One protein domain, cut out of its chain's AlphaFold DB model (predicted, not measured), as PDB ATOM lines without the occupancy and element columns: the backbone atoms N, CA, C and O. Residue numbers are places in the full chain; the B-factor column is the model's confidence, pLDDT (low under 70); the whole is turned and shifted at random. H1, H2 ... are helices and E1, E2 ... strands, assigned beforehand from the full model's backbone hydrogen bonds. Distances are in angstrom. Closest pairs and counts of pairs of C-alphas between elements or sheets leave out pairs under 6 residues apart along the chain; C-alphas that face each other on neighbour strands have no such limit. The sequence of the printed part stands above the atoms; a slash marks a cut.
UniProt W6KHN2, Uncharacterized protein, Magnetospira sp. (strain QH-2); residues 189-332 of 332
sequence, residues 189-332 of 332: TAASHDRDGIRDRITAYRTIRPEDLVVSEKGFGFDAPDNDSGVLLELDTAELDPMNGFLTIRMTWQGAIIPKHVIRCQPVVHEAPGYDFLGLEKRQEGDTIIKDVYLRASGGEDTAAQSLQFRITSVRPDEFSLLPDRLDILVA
ATOM      1  N   THR A 189     307.061 250.889 285.138       92.19
ATOM      2  CA  THR A 189     307.606 249.693 284.477       92.19
ATOM      3  C   THR A 189     309.042 249.973 284.044       92.19
ATOM      4  O   THR A 189     309.272 250.892 283.261       92.19
ATOM      5  N   ALA A 190     309.997 249.205 284.565       90.44
ATOM      6  CA  ALA A 190     311.406 249.283 284.188       90.44
ATOM      7  C   ALA A 190     311.699 248.455 282.930       90.44
ATOM      8  O   ALA A 190     312.354 248.943 282.017       90.44
ATOM      9  N   ALA A 191     311.147 247.242 282.848       92.12
ATOM     10  CA  ALA A 191     311.264 246.383 281.676       92.12
ATOM     11  C   ALA A 191     309.966 245.612 281.425       92.12
ATOM     12  O   ALA A 191     309.164 245.395 282.335       92.12
ATOM     13  N   SER A 192     309.756 245.203 280.176       94.62
ATOM     14  CA  SER A 192     308.610 244.402 279.762       94.62
ATOM     15  C   SER A 192     309.051 243.400 278.708       94.62
ATOM     16  O   SER A 192     309.738 243.761 277.751       94.62
ATOM     17  N   HIS A 193     308.666 242.146 278.898       94.69
ATOM     18  CA  HIS A 193     308.988 241.034 278.022       94.69
ATOM     19  C   HIS A 193     307.690 240.348 277.613       94.69
ATOM     20  O   HIS A 193     306.897 239.949 278.467       94.69
ATOM     21  N   ASP A 194     307.464 240.234 276.310       94.62
ATOM     22  CA  ASP A 194     306.416 239.385 275.751       94.62
ATOM     23  C   ASP A 194     306.879 237.918 275.704       94.62
ATOM     24  O   ASP A 194     307.927 237.565 276.244       94.62
ATOM     25  N   ARG A 195     306.095 237.043 275.066       92.06
ATOM     26  CA  ARG A 195     306.399 235.608 274.967       92.06
ATOM     27  C   ARG A 195     307.791 235.321 274.403       92.06
ATOM     28  O   ARG A 195     308.494 234.472 274.950       92.06
ATOM     29  N   ASP A 196     308.182 236.014 273.337       91.62
ATOM     30  CA  ASP A 196     309.476 235.795 272.688       91.62
ATOM     31  C   ASP A 196     310.605 236.334 273.573       91.62
ATOM     32  O   ASP A 196     311.572 235.623 273.839       91.62
ATOM     33  N   GLY A 197     310.422 237.521 274.164       92.88
ATOM     34  CA  GLY A 197     311.375 238.073 275.127       92.88
ATOM     35  C   GLY A 197     311.544 237.219 276.391       92.88
ATOM     36  O   GLY A 197     312.642 237.145 276.940       92.88
ATOM     37  N   ILE A 198     310.485 236.550 276.858       93.19
ATOM     38  CA  ILE A 198     310.567 235.578 277.956       93.19
ATOM     39  C   ILE A 198     311.359 234.355 277.498       93.19
ATOM     40  O   ILE A 198     312.253 233.911 278.216       93.19
ATOM     41  N   ARG A 199     311.061 233.819 276.310       91.25
ATOM     42  CA  ARG A 199     311.739 232.642 275.757       91.25
ATOM     43  C   ARG A 199     313.245 232.847 275.630       91.25
ATOM     44  O   ARG A 199     313.996 231.962 276.027       91.25
ATOM     45  N   ASP A 200     313.668 234.014 275.155       91.62
ATOM     46  CA  ASP A 200     315.083 234.364 274.981       91.62
ATOM     47  C   ASP A 200     315.849 234.470 276.311       91.62
ATOM     48  O   ASP A 200     317.076 234.373 276.337       91.62
ATOM     49  N   ARG A 201     315.132 234.644 277.427       91.81
ATOM     50  CA  ARG A 201     315.697 234.715 278.784       91.81
ATOM     51  C   ARG A 201     315.653 233.392 279.541       91.81
ATOM     52  O   ARG A 201     316.176 233.324 280.656       91.81
ATOM     53  N   ILE A 202     315.017 232.362 278.984       91.62
ATOM     54  CA  ILE A 202     314.972 231.042 279.612       91.62
ATOM     55  C   ILE A 202     316.329 230.368 279.451       91.62
ATOM     56  O   ILE A 202     316.819 230.146 278.346       91.62
ATOM     57  N   THR A 203     316.907 229.980 280.578       87.56
ATOM     58  CA  THR A 203     318.070 229.105 280.656       87.56
ATOM     59  C   THR A 203     317.648 227.729 281.168       87.56
ATOM     60  O   THR A 203     316.565 227.543 281.738       87.56
ATOM     61  N   ALA A 204     318.483 226.720 280.912       81.00
ATOM     62  CA  ALA A 204     318.190 225.358 281.336       81.00
ATOM     63  C   ALA A 204     318.201 225.252 282.867       81.00
ATOM     64  O   ALA A 204     319.175 225.639 283.514       81.00
ATOM     65  N   TYR A 205     317.152 224.660 283.441       76.12
ATOM     66  CA  TYR A 205     317.088 224.365 284.870       76.12
ATOM     67  C   TYR A 205     316.772 222.899 285.108       76.12
ATOM     68  O   TYR A 205     315.690 222.414 284.780       76.12
ATOM     69  N   ARG A 206     317.730 222.200 285.727       80.69
ATOM     70  CA  ARG A 206     317.703 220.748 285.942       80.69
ATOM     71  C   ARG A 206     317.439 219.972 284.646       80.69
ATOM     72  O   ARG A 206     318.384 219.604 283.957       80.69
ATOM     73  N   THR A 207     316.173 219.697 284.362       80.75
ATOM     74  CA  THR A 207     315.684 218.788 283.324       80.75
ATOM     75  C   THR A 207     315.042 219.506 282.145       80.75
ATOM     76  O   THR A 207     315.003 218.907 281.078       80.75
ATOM     77  N   ILE A 208     314.573 220.750 282.305       87.69
ATOM     78  CA  ILE A 208     313.889 221.487 281.234       87.69
ATOM     79  C   ILE A 208     314.865 222.460 280.588       87.69
ATOM     80  O   ILE A 208     315.428 223.340 281.251       87.69
ATOM     81  N   ARG A 209     315.065 222.296 279.284       87.25
ATOM     82  CA  ARG A 209     315.886 223.166 278.445       87.25
ATOM     83  C   ARG A 209     315.009 224.035 277.542       87.25
ATOM     84  O   ARG A 209     313.842 223.708 277.327       87.25
ATOM     85  N   PRO A 210     315.547 225.128 276.973       87.81
ATOM     86  CA  PRO A 210     314.801 225.963 276.031       87.81
ATOM     87  C   PRO A 210     314.210 225.181 274.846       87.81
ATOM     88  O   PRO A 210     313.111 225.496 274.386       87.81
ATOM     89  N   GLU A 211     314.906 224.147 274.365       89.50
ATOM     90  CA  GLU A 211     314.432 223.268 273.290       89.50
ATOM     91  C   GLU A 211     313.269 222.342 273.689       89.50
ATOM     92  O   GLU A 211     312.542 221.884 272.808       89.50
ATOM     93  N   ASP A 212     313.051 222.114 274.988       89.62
ATOM     94  CA  ASP A 212     311.951 221.291 275.511       89.62
ATOM     95  C   ASP A 212     310.635 222.087 275.632       89.62
ATOM     96  O   ASP A 212     309.591 221.537 275.988       89.62
ATOM     97  N   LEU A 213     310.663 223.394 275.343       91.31
ATOM     98  CA  LEU A 213     309.485 224.254 275.422       91.31
ATOM     99  C   LEU A 213     308.498 223.954 274.290       91.31
ATOM    100  O   LEU A 213     308.789 224.147 273.105       91.31
ATOM    101  N   VAL A 214     307.280 223.580 274.667       90.00
ATOM    102  CA  VAL A 214     306.187 223.290 273.740       90.00
ATOM    103  C   VAL A 214     305.387 224.562 273.484       90.00
ATOM    104  O   VAL A 214     304.934 225.233 274.412       90.00
ATOM    105  N   VAL A 215     305.175 224.881 272.206       86.56
ATOM    106  CA  VAL A 215     304.269 225.950 271.765       86.56
ATOM    107  C   VAL A 215     302.951 225.319 271.331       86.56
ATOM    108  O   VAL A 215     302.934 224.405 270.509       86.56
ATOM    109  N   SER A 216     301.844 225.811 271.874       81.56
ATOM    110  CA  SER A 216     300.489 225.341 271.583       81.56
ATOM    111  C   SER A 216     299.550 226.516 271.306       81.56
ATOM    112  O   SER A 216     299.884 227.673 271.562       81.56
ATOM    113  N   GLU A 217     298.328 226.227 270.856       77.06
ATOM    114  CA  GLU A 217     297.264 227.238 270.729       77.06
ATOM    115  C   GLU A 217     296.941 227.933 272.064       77.06
ATOM    116  O   GLU A 217     296.450 229.059 272.075       77.06
ATOM    117  N   LYS A 218     297.243 227.281 273.195       71.50
ATOM    118  CA  LYS A 218     297.017 227.803 274.551       71.50
ATOM    119  C   LYS A 218     298.170 228.671 275.073       71.50
ATOM    120  O   LYS A 218     298.079 229.161 276.191       71.50
ATOM    121  N   GLY A 219     299.242 228.835 274.295       83.50
ATOM    122  CA  GLY A 219     300.476 229.523 274.684       83.50
ATOM    123  C   GLY A 219     301.682 228.578 274.713       83.50
ATOM    124  O   GLY A 219     301.642 227.496 274.122       83.50
ATOM    125  N   PHE A 220     302.767 228.990 275.372       89.81
ATOM    126  CA  PHE A 220     304.025 228.238 275.433       89.81
ATOM    127  C   PHE A 220     304.350 227.795 276.864       89.81
ATOM    128  O   PHE A 220     303.998 228.469 277.830       89.81
ATOM    129  N   GLY A 221     304.973 226.631 277.016       91.94
ATOM    130  CA  GLY A 221     305.179 226.013 278.323       91.94
ATOM    131  C   GLY A 221     306.062 224.777 278.260       91.94
ATOM    132  O   GLY A 221     306.773 224.574 277.279       91.94
ATOM    133  N   PHE A 222     306.016 223.954 279.301       91.44
ATOM    134  CA  PHE A 222     306.817 222.733 279.413       91.44
ATOM    135  C   PHE A 222     306.054 221.625 280.141       91.44
ATOM    136  O   PHE A 222     305.200 221.903 280.984       91.44
ATOM    137  N   ASP A 223     306.389 220.372 279.840       89.50
ATOM    138  CA  ASP A 223     305.956 219.216 280.623       89.50
ATOM    139  C   ASP A 223     306.967 218.963 281.744       89.50
ATOM    140  O   ASP A 223     308.170 218.863 281.505       89.50
ATOM    141  N   ALA A 224     306.493 218.890 282.985       86.12
ATOM    142  CA  ALA A 224     307.357 218.739 284.148       86.12
ATOM    143  C   ALA A 224     307.316 217.297 284.673       86.12
ATOM    144  O   ALA A 224     306.276 216.892 285.186       86.12
ATOM    145  N   PRO A 225     308.411 216.518 284.609       86.81
ATOM    146  CA  PRO A 225     308.422 215.137 285.110       86.81
ATOM    147  C   PRO A 225     308.310 215.038 286.641       86.81
ATOM    148  O   PRO A 225     308.025 213.976 287.182       86.81
ATOM    149  N   ASP A 226     308.555 216.134 287.358       86.88
ATOM    150  CA  ASP A 226     308.431 216.237 288.808       86.88
ATOM    151  C   ASP A 226     308.115 217.687 289.219       86.88
ATOM    152  O   ASP A 226     308.235 218.623 288.425       86.88
ATOM    153  N   ASN A 227     307.761 217.894 290.493       80.69
ATOM    154  CA  ASN A 227     307.636 219.239 291.088       80.69
ATOM    155  C   ASN A 227     308.974 219.993 291.085       80.69
ATOM    156  O   ASN A 227     309.041 221.193 291.378       80.69
ATOM    157  N   ASP A 228     310.050 219.259 290.793       82.31
ATOM    158  CA  ASP A 228     311.409 219.726 290.804       82.31
ATOM    159  C   ASP A 228     311.828 220.479 289.537       82.31
ATOM    160  O   ASP A 228     312.726 221.335 289.582       82.31
ATOM    161  N   SER A 229     311.089 220.226 288.466       86.19
ATOM    162  CA  SER A 229     311.301 220.700 287.115       86.19
ATOM    163  C   SER A 229     310.676 222.074 286.889       86.19
ATOM    164  O   SER A 229     309.634 222.438 287.444       86.19
ATOM    165  N   GLY A 230     311.345 222.870 286.069       89.06
ATOM    166  CA  GLY A 230     310.959 224.239 285.782       89.06
ATOM    167  C   GLY A 230     311.937 224.890 284.828       89.06
ATOM    168  O   GLY A 230     312.912 224.267 284.424       89.06
ATOM    169  N   VAL A 231     311.697 226.154 284.520       91.62
ATOM    170  CA  VAL A 231     312.629 226.995 283.767       91.62
ATOM    171  C   VAL A 231     313.294 227.997 284.699       91.62
ATOM    172  O   VAL A 231     312.690 228.426 285.688       91.62
ATOM    173  N   LEU A 232     314.527 228.379 284.383       92.25
ATOM    174  CA  LEU A 232     315.208 229.491 285.031       92.25
ATOM    175  C   LEU A 232     315.151 230.695 284.096       92.25
ATOM    176  O   LEU A 232     315.480 230.586 282.921       92.25
ATOM    177  N   LEU A 233     314.702 231.829 284.610       91.31
ATOM    178  CA  LEU A 233     314.708 233.113 283.930       91.31
ATOM    179  C   LEU A 233     315.828 233.956 284.516       91.31
ATOM    180  O   LEU A 233     315.887 234.151 285.733       91.31
ATOM    181  N   GLU A 234     316.685 234.471 283.643       90.56
ATOM    182  CA  GLU A 234     317.695 235.451 284.019       90.56
ATOM    183  C   GLU A 234     317.224 236.853 283.620       90.56
ATOM    184  O   GLU A 234     317.062 237.193 282.438       90.56
ATOM    185  N   LEU A 235     316.943 237.663 284.637       87.88
ATOM    186  CA  LEU A 235     316.498 239.039 284.475       87.88
ATOM    187  C   LEU A 235     317.685 239.963 284.727       87.88
ATOM    188  O   LEU A 235     318.328 239.869 285.770       87.88
ATOM    189  N   ASP A 236     317.968 240.842 283.769       85.50
ATOM    190  CA  ASP A 236     318.993 241.872 283.934       85.50
ATOM    191  C   ASP A 236     318.453 242.943 284.882       85.50
ATOM    192  O   ASP A 236     317.406 243.545 284.624       85.50
ATOM    193  N   THR A 237     319.142 243.131 286.003       80.25
ATOM    194  CA  THR A 237     318.776 244.107 287.026       80.25
ATOM    195  C   THR A 237     319.698 245.321 287.031       80.25
ATOM    196  O   THR A 237     319.508 246.206 287.859       80.25
ATOM    197  N   ALA A 238     320.660 245.416 286.105       75.56
ATOM    198  CA  ALA A 238     321.620 246.519 286.048       75.56
ATOM    199  C   ALA A 238     320.965 247.881 285.754       75.56
ATOM    200  O   ALA A 238     321.490 248.919 286.152       75.56
ATOM    201  N   GLU A 239     319.812 247.890 285.079       65.88
ATOM    202  CA  GLU A 239     319.030 249.107 284.813       65.88
ATOM    203  C   GLU A 239     318.060 249.471 285.952       65.88
ATOM    204  O   GLU A 239     317.421 250.530 285.928       65.88
ATOM    205  N   LEU A 240     317.927 248.599 286.956       71.69
ATOM    206  CA  LEU A 240     317.119 248.861 288.137       71.69
ATOM    207  C   LEU A 240     317.988 249.648 289.107       71.69
ATOM    208  O   LEU A 240     318.952 249.104 289.626       71.69
ATOM    209  N   ASP A 241     317.661 250.920 289.337       68.69
ATOM    210  CA  ASP A 241     318.309 251.728 290.373       68.69
ATOM    211  C   ASP A 241     318.099 251.035 291.737       68.69
ATOM    212  O   ASP A 241     316.986 251.076 292.278       68.69
ATOM    213  N   PRO A 242     319.114 250.335 292.278       57.44
ATOM    214  CA  PRO A 242     318.933 249.437 293.412       57.44
ATOM    215  C   PRO A 242     318.898 250.200 294.738       57.44
ATOM    216  O   PRO A 242     318.652 249.608 295.785       57.44
ATOM    217  N   MET A 243     319.123 251.517 294.701       55.12
ATOM    218  CA  MET A 243     319.516 252.310 295.859       55.12
ATOM    219  C   MET A 243     318.487 252.351 296.986       55.12
ATOM    220  O   MET A 243     318.889 252.549 298.124       55.12
ATOM    221  N   ASN A 244     317.192 252.158 296.706       58.97
ATOM    222  CA  ASN A 244     316.127 252.102 297.724       58.97
ATOM    223  C   ASN A 244     314.878 251.313 297.265       58.97
ATOM    224  O   ASN A 244     313.787 251.495 297.807       58.97
ATOM    225  N   GLY A 245     315.004 250.495 296.217       73.12
ATOM    226  CA  GLY A 245     313.856 250.063 295.422       73.12
ATOM    227  C   GLY A 245     313.148 248.811 295.938       73.12
ATOM    228  O   GLY A 245     313.768 247.782 296.220       73.12
ATOM    229  N   PHE A 246     311.818 248.870 295.961       84.06
ATOM    230  CA  PHE A 246     310.996 247.668 295.875       84.06
ATOM    231  C   PHE A 246     310.915 247.246 294.409       84.06
ATOM    232  O   PHE A 246     310.659 248.064 293.524       84.06
ATOM    233  N   LEU A 247     311.107 245.956 294.165       88.75
ATOM    234  CA  LEU A 247     311.015 245.337 292.856       88.75
ATOM    235  C   LEU A 247     309.779 244.440 292.822       88.75
ATOM    236  O   LEU A 247     309.556 243.636 293.725       88.75
ATOM    237  N   THR A 248     308.974 244.564 291.772       90.25
ATOM    238  CA  THR A 248     307.865 243.646 291.498       90.25
ATOM    239  C   THR A 248     308.090 242.956 290.162       90.25
ATOM    240  O   THR A 248     308.147 243.621 289.129       90.25
ATOM    241  N   ILE A 249     308.168 241.625 290.161       92.50
ATOM    242  CA  ILE A 249     308.078 240.829 288.930       92.50
ATOM    243  C   ILE A 249     306.615 240.470 288.719       92.50
ATOM    244  O   ILE A 249     306.062 239.640 289.442       92.50
ATOM    245  N   ARG A 250     305.993 241.084 287.719       94.00
ATOM    246  CA  ARG A 250     304.612 240.827 287.325       94.00
ATOM    247  C   ARG A 250     304.570 239.842 286.175       94.00
ATOM    248  O   ARG A 250     305.020 240.144 285.077       94.00
ATOM    249  N   MET A 251     303.963 238.690 286.399       94.38
ATOM    250  CA  MET A 251     303.687 237.697 285.366       94.38
ATOM    251  C   MET A 251     302.204 237.720 285.024       94.38
ATOM    252  O   MET A 251     301.359 237.637 285.916       94.38
ATOM    253  N   THR A 252     301.897 237.809 283.737       93.81
ATOM    254  CA  THR A 252     300.529 237.925 283.232       93.81
ATOM    255  C   THR A 252     300.223 236.785 282.270       93.81
ATOM    256  O   THR A 252     300.998 236.524 281.352       93.81
ATOM    257  N   TRP A 253     299.070 236.147 282.458       92.12
ATOM    258  CA  TRP A 253     298.484 235.173 281.538       92.12
ATOM    259  C   TRP A 253     297.165 235.746 281.002       92.12
ATOM    260  O   TRP A 253     296.225 235.925 281.777       92.12
ATOM    261  N   GLN A 254     297.111 236.073 279.710       88.94
ATOM    262  CA  GLN A 254     295.985 236.716 279.023       88.94
ATOM    263  C   GLN A 254     295.134 235.706 278.248       88.94
ATOM    264  O   GLN A 254     295.643 234.706 277.743       88.94
ATOM    265  N   GLY A 255     293.838 235.997 278.081       76.12
ATOM    266  CA  GLY A 255     292.957 235.189 277.222       76.12
ATOM    267  C   GLY A 255     292.814 233.747 277.706       76.12
ATOM    268  O   GLY A 255     292.547 232.820 276.938       76.12
ATOM    269  N   ALA A 256     293.032 233.553 278.999       55.38
ATOM    270  CA  ALA A 256     293.189 232.262 279.595       55.38
ATOM    271  C   ALA A 256     291.790 231.667 279.827       55.38
ATOM    272  O   ALA A 256     291.263 231.689 280.939       55.38
ATOM    273  N   ILE A 257     291.209 231.015 278.807       51.56
ATOM    274  CA  ILE A 257     290.260 229.895 279.016       51.56
ATOM    275  C   ILE A 257     291.061 228.701 279.563       51.56
ATOM    276  O   ILE A 257     291.100 227.592 279.037       51.56
ATOM    277  N   ILE A 258     291.806 228.982 280.613       53.97
ATOM    278  CA  ILE A 258     292.684 228.107 281.335       53.97
ATOM    279  C   ILE A 258     291.974 228.082 282.665       53.97
ATOM    280  O   ILE A 258     292.014 229.069 283.405       53.97
ATOM    281  N   PRO A 259     291.212 227.016 282.942       56.91
ATOM    282  CA  PRO A 259     290.616 226.866 284.250       56.91
ATOM    283  C   PRO A 259     291.674 227.173 285.314       56.91
ATOM    284  O   PRO A 259     292.829 226.792 285.130       56.91
ATOM    285  N   LYS A 260     291.316 227.842 286.418       54.81
ATOM    286  CA  LYS A 260     292.267 228.221 287.489       54.81
ATOM    287  C   LYS A 260     293.231 227.090 287.886       54.81
ATOM    288  O   LYS A 260     294.351 227.362 288.296       54.81
ATOM    289  N   HIS A 261     292.803 225.838 287.714       55.44
ATOM    290  CA  HIS A 261     293.581 224.622 287.917       55.44
ATOM    291  C   HIS A 261     294.633 224.298 286.836       55.44
ATOM    292  O   HIS A 261     295.197 223.215 286.898       55.44
ATOM    293  N   VAL A 262     294.888 225.138 285.829       55.84
ATOM    294  CA  VAL A 262     295.849 224.866 284.736       55.84
ATOM    295  C   VAL A 262     297.040 225.839 284.746       55.84
ATOM    296  O   VAL A 262     298.107 225.478 284.260       55.84
ATOM    297  N   ILE A 263     296.950 227.009 285.399       63.25
ATOM    298  CA  ILE A 263     298.146 227.833 285.676       63.25
ATOM    299  C   ILE A 263     298.896 227.232 286.862       63.25
ATOM    300  O   ILE A 263     298.702 227.618 288.013       63.25
ATOM    301  N   ARG A 264     299.744 226.255 286.548       72.88
ATOM    302  CA  ARG A 264     300.539 225.467 287.499       72.88
ATOM    303  C   ARG A 264     302.002 225.860 287.509       72.88
ATOM    304  O   ARG A 264     302.843 225.092 287.939       72.88
ATOM    305  N   CYS A 265     302.282 227.060 287.030       79.31
ATOM    306  CA  CYS A 265     303.593 227.660 287.106       79.31
ATOM    307  C   CYS A 265     303.706 228.432 288.412       79.31
ATOM    308  O   CYS A 265     302.912 229.345 288.673       79.31
ATOM    309  N   GLN A 266     304.687 228.071 289.224       82.19
ATOM    310  CA  GLN A 266     305.001 228.759 290.453       82.19
ATOM    311  C   GLN A 266     306.322 229.508 290.309       82.19
ATOM    312  O   GLN A 266     307.362 228.877 290.114       82.19
ATOM    313  N   PRO A 267     306.303 230.841 290.411       85.81
ATOM    314  CA  PRO A 267     307.536 231.580 290.589       85.81
ATOM    315  C   PRO A 267     308.187 231.273 291.941       85.81
ATOM    316  O   PRO A 267     307.532 231.303 292.986       85.81
ATOM    317  N   VAL A 268     309.484 231.010 291.919       82.38
ATOM    318  CA  VAL A 268     310.329 230.834 293.096       82.38
ATOM    319  C   VAL A 268     311.618 231.599 292.850       82.38
ATOM    320  O   VAL A 268     312.299 231.385 291.849       82.38
ATOM    321  N   VAL A 269     311.971 232.487 293.769       80.31
ATOM    322  CA  VAL A 269     313.263 233.177 293.730       80.31
ATOM    323  C   VAL A 269     314.346 232.141 294.034       80.31
ATOM    324  O   VAL A 269     314.333 231.548 295.112       80.31
ATOM    325  N   HIS A 270     315.213 231.837 293.062       75.62
ATOM    326  CA  HIS A 270     316.197 230.757 293.201       75.62
ATOM    327  C   HIS A 270     317.482 231.259 293.850       75.62
ATOM    328  O   HIS A 270     317.906 230.719 294.869       75.62
ATOM    329  N   GLU A 271     318.050 232.313 293.267       70.56
ATOM    330  CA  GLU A 271     319.207 233.038 293.765       70.56
ATOM    331  C   GLU A 271     318.968 234.520 293.484       70.56
ATOM    332  O   GLU A 271     318.790 234.940 292.340       70.56
ATOM    333  N   ALA A 272     318.928 235.314 294.546       67.38
ATOM    334  CA  ALA A 272     318.801 236.758 294.436       67.38
ATOM    335  C   ALA A 272     319.760 237.436 295.412       67.38
ATOM    336  O   ALA A 272     319.322 237.989 296.422       67.38
ATOM    337  N   PRO A 273     321.084 237.353 295.176       75.19
ATOM    338  CA  PRO A 273     322.039 238.079 295.998       75.19
ATOM    339  C   PRO A 273     321.646 239.562 296.033       75.19
ATOM    340  O   PRO A 273     321.450 240.186 294.992       75.19
ATOM    341  N   GLY A 274     321.466 240.107 297.234       79.31
ATOM    342  CA  GLY A 274     321.044 241.494 297.407       79.31
ATOM    343  C   GLY A 274     319.545 241.756 297.239       79.31
ATOM    344  O   GLY A 274     319.181 242.927 297.180       79.31
ATOM    345  N   TYR A 275     318.678 240.735 297.201       84.38
ATOM    346  CA  TYR A 275     317.228 240.911 297.333       84.38
ATOM    347  C   TYR A 275     316.618 239.981 298.390       84.38
ATOM    348  O   TYR A 275     316.832 238.770 298.385       84.38
ATOM    349  N   ASP A 276     315.765 240.545 299.240       84.25
ATOM    350  CA  ASP A 276     314.869 239.813 300.128       84.25
ATOM    351  C   ASP A 276     313.542 239.548 299.412       84.25
ATOM    352  O   ASP A 276     312.905 240.471 298.897       84.25
ATOM    353  N   PHE A 277     313.081 238.299 299.425       84.25
ATOM    354  CA  PHE A 277     311.723 237.973 298.999       84.25
ATOM    355  C   PHE A 277     310.715 238.452 300.047       84.25
ATOM    356  O   PHE A 277     310.771 238.039 301.204       84.25
ATOM    357  N   LEU A 278     309.784 239.309 299.629       79.25
ATOM    358  CA  LEU A 278     308.757 239.876 300.505       79.25
ATOM    359  C   LEU A 278     307.418 239.161 300.376       79.25
ATOM    360  O   LEU A 278     306.637 239.136 301.324       79.25
ATOM    361  N   GLY A 279     307.121 238.608 299.202       78.19
ATOM    362  CA  GLY A 279     305.881 237.881 299.000       78.19
ATOM    363  C   GLY A 279     305.481 237.682 297.559       78.19
ATOM    364  O   GLY A 279     306.157 238.105 296.622       78.19
ATOM    365  N   LEU A 280     304.346 237.014 297.406       83.56
ATOM    366  CA  LEU A 280     303.719 236.765 296.128       83.56
ATOM    367  C   LEU A 280     302.226 237.005 296.233       83.56
ATOM    368  O   LEU A 280     301.554 236.418 297.073       83.56
ATOM    369  N   GLU A 281     301.697 237.795 295.313       81.31
ATOM    370  CA  GLU A 281     300.266 237.998 295.183       81.31
ATOM    371  C   GLU A 281     299.758 237.406 293.875       81.31
ATOM    372  O   GLU A 281     300.295 237.662 292.801       81.31
ATOM    373  N   LYS A 282     298.667 236.644 293.959       84.06
ATOM    374  CA  LYS A 282     297.895 236.185 292.806       84.06
ATOM    375  C   LYS A 282     296.562 236.923 292.766       84.06
ATOM    376  O   LYS A 282     295.832 236.928 293.758       84.06
ATOM    377  N   ARG A 283     296.210 237.474 291.606       84.06
ATOM    378  CA  ARG A 283     294.889 238.060 291.343       84.06
ATOM    379  C   ARG A 283     294.375 237.691 289.957       84.06
ATOM    380  O   ARG A 283     295.126 237.224 289.101       84.06
ATOM    381  N   GLN A 284     293.073 237.867 289.760       84.75
ATOM    382  CA  GLN A 284     292.411 237.658 288.479       84.75
ATOM    383  C   GLN A 284     291.624 238.914 288.104       84.75
ATOM    384  O   GLN A 284     290.806 239.391 288.888       84.75
ATOM    385  N   GLU A 285     291.856 239.410 286.894       88.62
ATOM    386  CA  GLU A 285     291.224 240.593 286.320       88.62
ATOM    387  C   GLU A 285     290.543 240.175 285.010       88.62
ATOM    388  O   GLU A 285     291.182 240.023 283.972       88.62
ATOM    389  N   GLY A 286     289.236 239.897 285.069       88.25
ATOM    390  CA  GLY A 286     288.504 239.332 283.933       88.25
ATOM    391  C   GLY A 286     289.016 237.939 283.547       88.25
ATOM    392  O   GLY A 286     288.964 237.000 284.347       88.25
ATOM    393  N   ASP A 287     289.493 237.806 282.313       86.75
ATOM    394  CA  ASP A 287     290.101 236.595 281.746       86.75
ATOM    395  C   ASP A 287     291.627 236.532 281.935       86.75
ATOM    396  O   ASP A 287     292.286 235.626 281.420       86.75
ATOM    397  N   THR A 288     292.187 237.497 282.664       88.25
ATOM    398  CA  THR A 288     293.623 237.631 282.876       88.25
ATOM    399  C   THR A 288     293.989 237.208 284.291       88.25
ATOM    400  O   THR A 288     293.387 237.654 285.270       88.25
ATOM    401  N   ILE A 289     294.995 236.345 284.416       88.00
ATOM    402  CA  ILE A 289     295.582 235.978 285.707       88.00
ATOM    403  C   ILE A 289     296.911 236.707 285.848       88.00
ATOM    404  O   ILE A 289     297.712 236.733 284.915       88.00
ATOM    405  N   ILE A 290     297.142 237.290 287.021       90.12
ATOM    406  CA  ILE A 290     298.358 238.031 287.339       90.12
ATOM    407  C   ILE A 290     298.979 237.433 288.600       90.12
ATOM    408  O   ILE A 290     298.281 237.211 289.594       90.12
ATOM    409  N   LYS A 291     300.288 237.175 288.553       90.12
ATOM    410  CA  LYS A 291     301.107 236.867 289.729       90.12
ATOM    411  C   LYS A 291     302.192 237.933 289.868       90.12
ATOM    412  O   LYS A 291     303.024 238.054 288.975       90.12
ATOM    413  N   ASP A 292     302.185 238.661 290.973       90.19
ATOM    414  CA  ASP A 292     303.202 239.651 291.326       90.19
ATOM    415  C   ASP A 292     304.133 239.046 292.385       90.19
ATOM    416  O   ASP A 292     303.664 238.529 293.395       90.19
ATOM    417  N   VAL A 293     305.445 239.085 292.148       89.06
ATOM    418  CA  VAL A 293     306.479 238.697 293.119       89.06
ATOM    419  C   VAL A 293     307.175 239.941 293.626       89.06
ATOM    420  O   VAL A 293     307.785 240.662 292.839       89.06
ATOM    421  N   TYR A 294     307.096 240.165 294.931       86.50
ATOM    422  CA  TYR A 294     307.639 241.332 295.607       86.50
ATOM    423  C   TYR A 294     309.009 241.018 296.202       86.50
ATOM    424  O   TYR A 294     309.187 240.040 296.934       86.50
ATOM    425  N   LEU A 295     309.969 241.876 295.894       87.88
ATOM    426  CA  LEU A 295     311.359 241.787 296.309       87.88
ATOM    427  C   LEU A 295     311.793 243.142 296.875       87.88
ATOM    428  O   LEU A 295     311.383 244.189 296.372       87.88
ATOM    429  N   ARG A 296     312.636 243.140 297.905       85.94
ATOM    430  CA  ARG A 296     313.287 244.346 298.440       85.94
ATOM    431  C   ARG A 296     314.783 244.212 298.255       85.94
ATOM    432  O   ARG A 296     315.330 243.199 298.669       85.94
ATOM    433  N   ALA A 297     315.448 245.216 297.698       85.00
ATOM    434  CA  ALA A 297     316.906 245.222 297.694       85.00
ATOM    435  C   ALA A 297     317.439 245.189 299.146       85.00
ATOM    436  O   ALA A 297     317.038 246.003 299.976       85.00
ATOM    437  N   SER A 298     318.299 244.224 299.472       79.88
ATOM    438  CA  SER A 298     318.866 244.009 300.813       79.88
ATOM    439  C   SER A 298     320.378 244.241 300.895       79.88
ATOM    440  O   SER A 298     320.982 244.059 301.952       79.88
ATOM    441  N   GLY A 299     320.987 244.690 299.795       68.31
ATOM    442  CA  GLY A 299     322.406 245.024 299.694       68.31
ATOM    443  C   GLY A 299     322.701 246.529 299.755       68.31
ATOM    444  O   GLY A 299     321.898 247.342 299.310       68.31
ATOM    445  N   GLY A 300     323.878 246.905 300.276       64.94
ATOM    446  CA  GLY A 300     324.447 248.245 300.057       64.94
ATOM    447  C   GLY A 300     324.924 248.422 298.606       64.94
ATOM    448  O   GLY A 300     325.002 247.432 297.877       64.94
ATOM    449  N   GLU A 301     325.271 249.655 298.209       61.41
ATOM    450  CA  GLU A 301     325.661 250.072 296.839       61.41
ATOM    451  C   GLU A 301     326.535 249.059 296.067       61.41
ATOM    452  O   GLU A 301     326.323 248.844 294.877       61.41
ATOM    453  N   ASP A 302     327.458 248.372 296.746       63.38
ATOM    454  CA  ASP A 302     328.427 247.452 296.136       63.38
ATOM    455  C   ASP A 302     327.944 245.995 295.961       63.38
ATOM    456  O   ASP A 302     328.708 245.141 295.506       63.38
ATOM    457  N   THR A 303     326.706 245.665 296.343       60.38
ATOM    458  CA  THR A 303     326.206 244.268 296.378       60.38
ATOM    459  C   THR A 303     324.960 244.005 295.538       60.38
ATOM    460  O   THR A 303     324.443 242.887 295.562       60.38
ATOM    461  N   ALA A 304     324.482 244.992 294.775       61.22
ATOM    462  CA  ALA A 304     323.383 244.768 293.846       61.22
ATOM    463  C   ALA A 304     323.803 243.726 292.798       61.22
ATOM    464  O   ALA A 304     324.724 243.957 292.009       61.22
ATOM    465  N   ALA A 305     323.156 242.557 292.806       63.78
ATOM    466  CA  ALA A 305     323.369 241.569 291.761       63.78
ATOM    467  C   ALA A 305     323.047 242.191 290.395       63.78
ATOM    468  O   ALA A 305     322.062 242.913 290.240       63.78
ATOM    469  N   GLN A 306     323.896 241.909 289.406       73.31
ATOM    470  CA  GLN A 306     323.678 242.338 288.021       73.31
ATOM    471  C   GLN A 306     322.554 241.542 287.352       73.31
ATOM    472  O   GLN A 306     321.931 242.033 286.414       73.31
ATOM    473  N   SER A 307     322.277 240.335 287.847       81.69
ATOM    474  CA  SER A 307     321.153 239.534 287.393       81.69
ATOM    475  C   SER A 307     320.379 238.922 288.554       81.69
ATOM    476  O   SER A 307     320.930 238.537 289.587       81.69
ATOM    477  N   LEU A 308     319.066 238.844 288.365       85.56
ATOM    478  CA  LEU A 308     318.135 238.160 289.245       85.56
ATOM    479  C   LEU A 308     317.729 236.841 288.596       85.56
ATOM    480  O   LEU A 308     317.176 236.824 287.492       85.56
ATOM    481  N   GLN A 309     317.977 235.741 289.304       87.94
ATOM    482  CA  GLN A 309     317.602 234.414 288.848       87.94
ATOM    483  C   GLN A 309     316.270 233.985 289.447       87.94
ATOM    484  O   GLN A 309     316.101 233.779 290.656       87.94
ATOM    485  N   PHE A 310     315.309 233.807 288.555       86.50
ATOM    486  CA  PHE A 310     313.934 233.540 288.904       86.50
ATOM    487  C   PHE A 310     313.473 232.231 288.290       86.50
ATOM    488  O   PHE A 310     313.519 232.041 287.080       86.50
ATOM    489  N   ARG A 311     313.009 231.305 289.118       89.06
ATOM    490  CA  ARG A 311     312.572 229.993 288.657       89.06
ATOM    491  C   ARG A 311     311.064 229.981 288.476       89.06
ATOM    492  O   ARG A 311     310.344 230.410 289.367       89.06
ATOM    493  N   ILE A 312     310.582 229.418 287.376       90.06
ATOM    494  CA  ILE A 312     309.166 229.084 287.204       90.06
ATOM    495  C   ILE A 312     309.042 227.561 287.175       90.06
ATOM    496  O   ILE A 312     309.476 226.924 286.218       90.06
ATOM    497  N   THR A 313     308.482 226.970 288.231       87.06
ATOM    498  CA  THR A 313     308.349 225.508 288.385       87.06
ATOM    499  C   THR A 313     306.940 225.022 288.147       87.06
ATOM    500  O   THR A 313     305.989 225.774 288.344       87.06
ATOM    501  N   SER A 314     306.798 223.741 287.810       83.50
ATOM    502  CA  SER A 314     305.488 223.099 287.881       83.50
ATOM    503  C   SER A 314     305.054 222.866 289.330       83.50
ATOM    504  O   SER A 314     305.867 222.526 290.188       83.50
ATOM    505  N   VAL A 315     303.755 223.012 289.584       76.19
ATOM    506  CA  VAL A 315     303.090 222.639 290.841       76.19
ATOM    507  C   VAL A 315     302.648 221.168 290.827       76.19
ATOM    508  O   VAL A 315     302.383 220.608 291.890       76.19
ATOM    509  N   ARG A 316     302.545 220.522 289.651       79.19
ATOM    510  CA  ARG A 316     302.205 219.091 289.546       79.19
ATOM    511  C   ARG A 316     303.081 218.350 288.531       79.19
ATOM    512  O   ARG A 316     303.215 218.837 287.407       79.19
ATOM    513  N   PRO A 317     303.606 217.163 288.871       81.75
ATOM    514  CA  PRO A 317     304.306 216.324 287.909       81.75
ATOM    515  C   PRO A 317     303.356 215.877 286.797       81.75
ATOM    516  O   PRO A 317     302.144 215.808 287.010       81.75
ATOM    517  N   ASP A 318     303.922 215.538 285.644       82.56
ATOM    518  CA  ASP A 318     303.253 214.923 284.495       82.56
ATOM    519  C   ASP A 318     302.135 215.770 283.864       82.56
ATOM    520  O   ASP A 318     301.314 215.270 283.094       82.56
ATOM    521  N   GLU A 319     302.096 217.067 284.175       82.19
ATOM    522  CA  GLU A 319     301.122 217.999 283.619       82.19
ATOM    523  C   GLU A 319     301.796 219.223 282.989       82.19
ATOM    524  O   GLU A 319     302.810 219.736 283.472       82.19
ATOM    525  N   PHE A 320     301.184 219.708 281.907       85.75
ATOM    526  CA  PHE A 320     301.676 220.849 281.145       85.75
ATOM    527  C   PHE A 320     301.619 222.141 281.970       85.75
ATOM    528  O   PHE A 320     300.561 222.542 282.469       85.75
ATOM    529  N   SER A 321     302.760 222.817 282.072       88.25
ATOM    530  CA  SER A 321     302.953 224.059 282.816       88.25
ATOM    531  C   SER A 321     303.080 225.240 281.864       88.25
ATOM    532  O   SER A 321     304.067 225.368 281.140       88.25
ATOM    533  N   LEU A 322     302.068 226.112 281.854       90.62
ATOM    534  CA  LEU A 322     302.020 227.261 280.951       90.62
ATOM    535  C   LEU A 322     302.815 228.458 281.494       90.62
ATOM    536  O   LEU A 322     302.519 228.977 282.575       90.62
ATOM    537  N   LEU A 323     303.782 228.941 280.716       92.62
ATOM    538  CA  LEU A 323     304.564 230.140 281.023       92.62
ATOM    539  C   LEU A 323     303.739 231.421 280.819       92.62
ATOM    540  O   LEU A 323     302.749 231.395 280.087       92.62
ATOM    541  N   PRO A 324     304.088 232.531 281.497       93.69
ATOM    542  CA  PRO A 324     303.355 233.780 281.336       93.69
ATOM    543  C   PRO A 324     303.457 234.317 279.911       93.69
ATOM    544  O   PRO A 324     304.485 234.185 279.254       93.69
ATOM    545  N   ASP A 325     302.393 234.970 279.451       93.00
ATOM    546  CA  ASP A 325     302.362 235.652 278.155       93.00
ATOM    547  C   ASP A 325     303.191 236.931 278.155       93.00
ATOM    548  O   ASP A 325     303.663 237.385 277.112       93.00
ATOM    549  N   ARG A 326     303.317 237.526 279.341       94.88
ATOM    550  CA  ARG A 326     304.024 238.771 279.570       94.88
ATOM    551  C   ARG A 326     304.653 238.778 280.955       94.88
ATOM    552  O   ARG A 326     304.017 238.369 281.930       94.88
ATOM    553  N   LEU A 327     305.878 239.277 281.031       95.38
ATOM    554  CA  LEU A 327     306.626 239.496 282.258       95.38
ATOM    555  C   LEU A 327     307.039 240.966 282.309       95.38
ATOM    556  O   LEU A 327     307.798 241.429 281.464       95.38
ATOM    557  N   ASP A 328     306.532 241.701 283.291       94.38
ATOM    558  CA  ASP A 328     306.915 243.084 283.545       94.38
ATOM    559  C   ASP A 328     307.775 243.161 284.808       94.38
ATOM    560  O   ASP A 328     307.454 242.570 285.839       94.38
ATOM    561  N   ILE A 329     308.856 243.928 284.733       92.19
ATOM    562  CA  ILE A 329     309.677 244.298 285.879       92.19
ATOM    563  C   ILE A 329     309.267 245.706 286.280       92.19
ATOM    564  O   ILE A 329     309.407 246.653 285.501       92.19
ATOM    565  N   LEU A 330     308.723 245.848 287.483       91.06
ATOM    566  CA  LEU A 330     308.219 247.108 288.005       91.06
ATOM    567  C   LEU A 330     309.060 247.549 289.198       91.06
ATOM    568  O   LEU A 330     309.446 246.721 290.021       91.06
ATOM    569  N   VAL A 331     309.306 248.849 289.308       88.44
ATOM    570  CA  VAL A 331     310.051 249.440 290.426       88.44
ATOM    571  C   VAL A 331     309.200 250.505 291.104       88.44
ATOM    572  O   VAL A 331     308.403 251.176 290.436       88.44
ATOM    573  N   ALA A 332     309.328 250.613 292.424       81.81
ATOM    574  CA  ALA A 332     308.686 251.654 293.218       81.81
ATOM    575  C   ALA A 332     309.629 252.824 293.482       81.81
ATOM    576  O   ALA A 332     310.790 252.557 293.866       81.81
TER     577      ALA A 332
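This is residues 189 to 332 of the 332 residues of an uncharacterized protein of Magnetospira sp. (strain QH-2) (UniProt W6KHN2). The picture is a sandwich, two sheets face to face: a large, twisted sheet of E1, E11, E5, E8 and E7 is partly covered by a smaller sheet of E4, E9 and E6, their strands crossed at 33 degrees. A third small sheet, E2, E3 and E10, lies at one end of the smaller sheet, and the single short helix H1 sits at one side, where it grazes all three sheets. The printed part has 144 residues, with one named helix and eleven named strands in the order E1 H1 E2 E3 E4 E5 E6 E7 E8 E9 E10 E11; the class is mostly strand. The sheets run E1 - E11 - E5 - E8 - E7, E2 - E3 - E10 and E4 - E9 - E6, all antiparallel. The whole is compact, with a radius of gyration of the C-alphas of 14.8 A, and spans 43 by 34 by 24 A.

Find C-alpha 189 at (307.606, 249.693, 284.477); from there E1 runs to residue 194, 13.6 A away. H1 follows at once, residues 195 to 200. After residues 201 to 213, which hold no named element, look for E2, residues 214 to 216, and E3, residues 219 to 224. E4 is residues 230 to 236, 19.5 A long, and E5 is residues 246 to 253, 22.8 A long. E6 takes residues 265 to 271, 17.8 A. The longest strand by residues, E7, begins at C-alpha 275 at (317.228, 240.911, 297.333), runs to residue 285 over 28.2 A, and bends by 55 degrees at residue 278. E8, residues 288 to 297, covers 28.6 A, and E9, residues 307 to 314, covers 22.7 A. E10 is residues 319 to 322, and E11, residues 326 to 331, ends at C-alpha 331 at (310.051, 249.440, 290.426).

Begin with the largest sheet, whose edge strands are E1 and E7. E1 is antiparallel to E11, with N 193 and O 327 2.8 A apart, within hydrogen-bond range. E11 is antiparallel to E5, with N 250 and O 328 at 2.8 A, and E5 to E8, with N 249 and O 293 at 2.9 A. E7 and E8 form a hairpin, with N 283 and O 290 at 2.9 A. Face to face with the largest sheet, look for the sheet with E9 as its inner strand: N 233 of E4 and O 310 of E9 are 2.7 A apart, and N 268 of E6 and O 311 of E9 are 2.8 A apart, both within hydrogen-bond range. The parts of these two sheets that face each other are 10.1 A centre to centre, their best planes 9 degrees apart. In the third sheet the hairpin of E2 and E3 has N 214 and O 221 at 2.8 A, and E3 and E10 have N 321 and O 222 at 2.8 A. The pairing of E3 is staggered: residues 219 to 221 pair with E2, residues 221 to 224 with E10. The closest C-alphas of E6 and E10, those of Cys 265 and Ser 321, are 5.6 A apart. H1 only grazes the largest sheet, with its residues 195 to 200; its closest C-alphas to E11 are those of Arg 195 and Arg 326, 6.1 A apart. Every O i to N i+4 pair in H1 is within hydrogen-bond range.

The two C-alphas farthest apart, those of Ile 257 and Asp 302, are 45.4 A apart. The printed part has no cut and ends at residue 332, the chain's last. The links H1 to E2 and E5 to E6 are long. Residues 202 to 203 pair antiparallel with residues 232 to 233 of E4. The mean pLDDT of the printed part is 82.4; look for values under 70 at residue 239, residues 241 to 244, residues 256 to 263, residue 272 and residues 299 to 305 of this model.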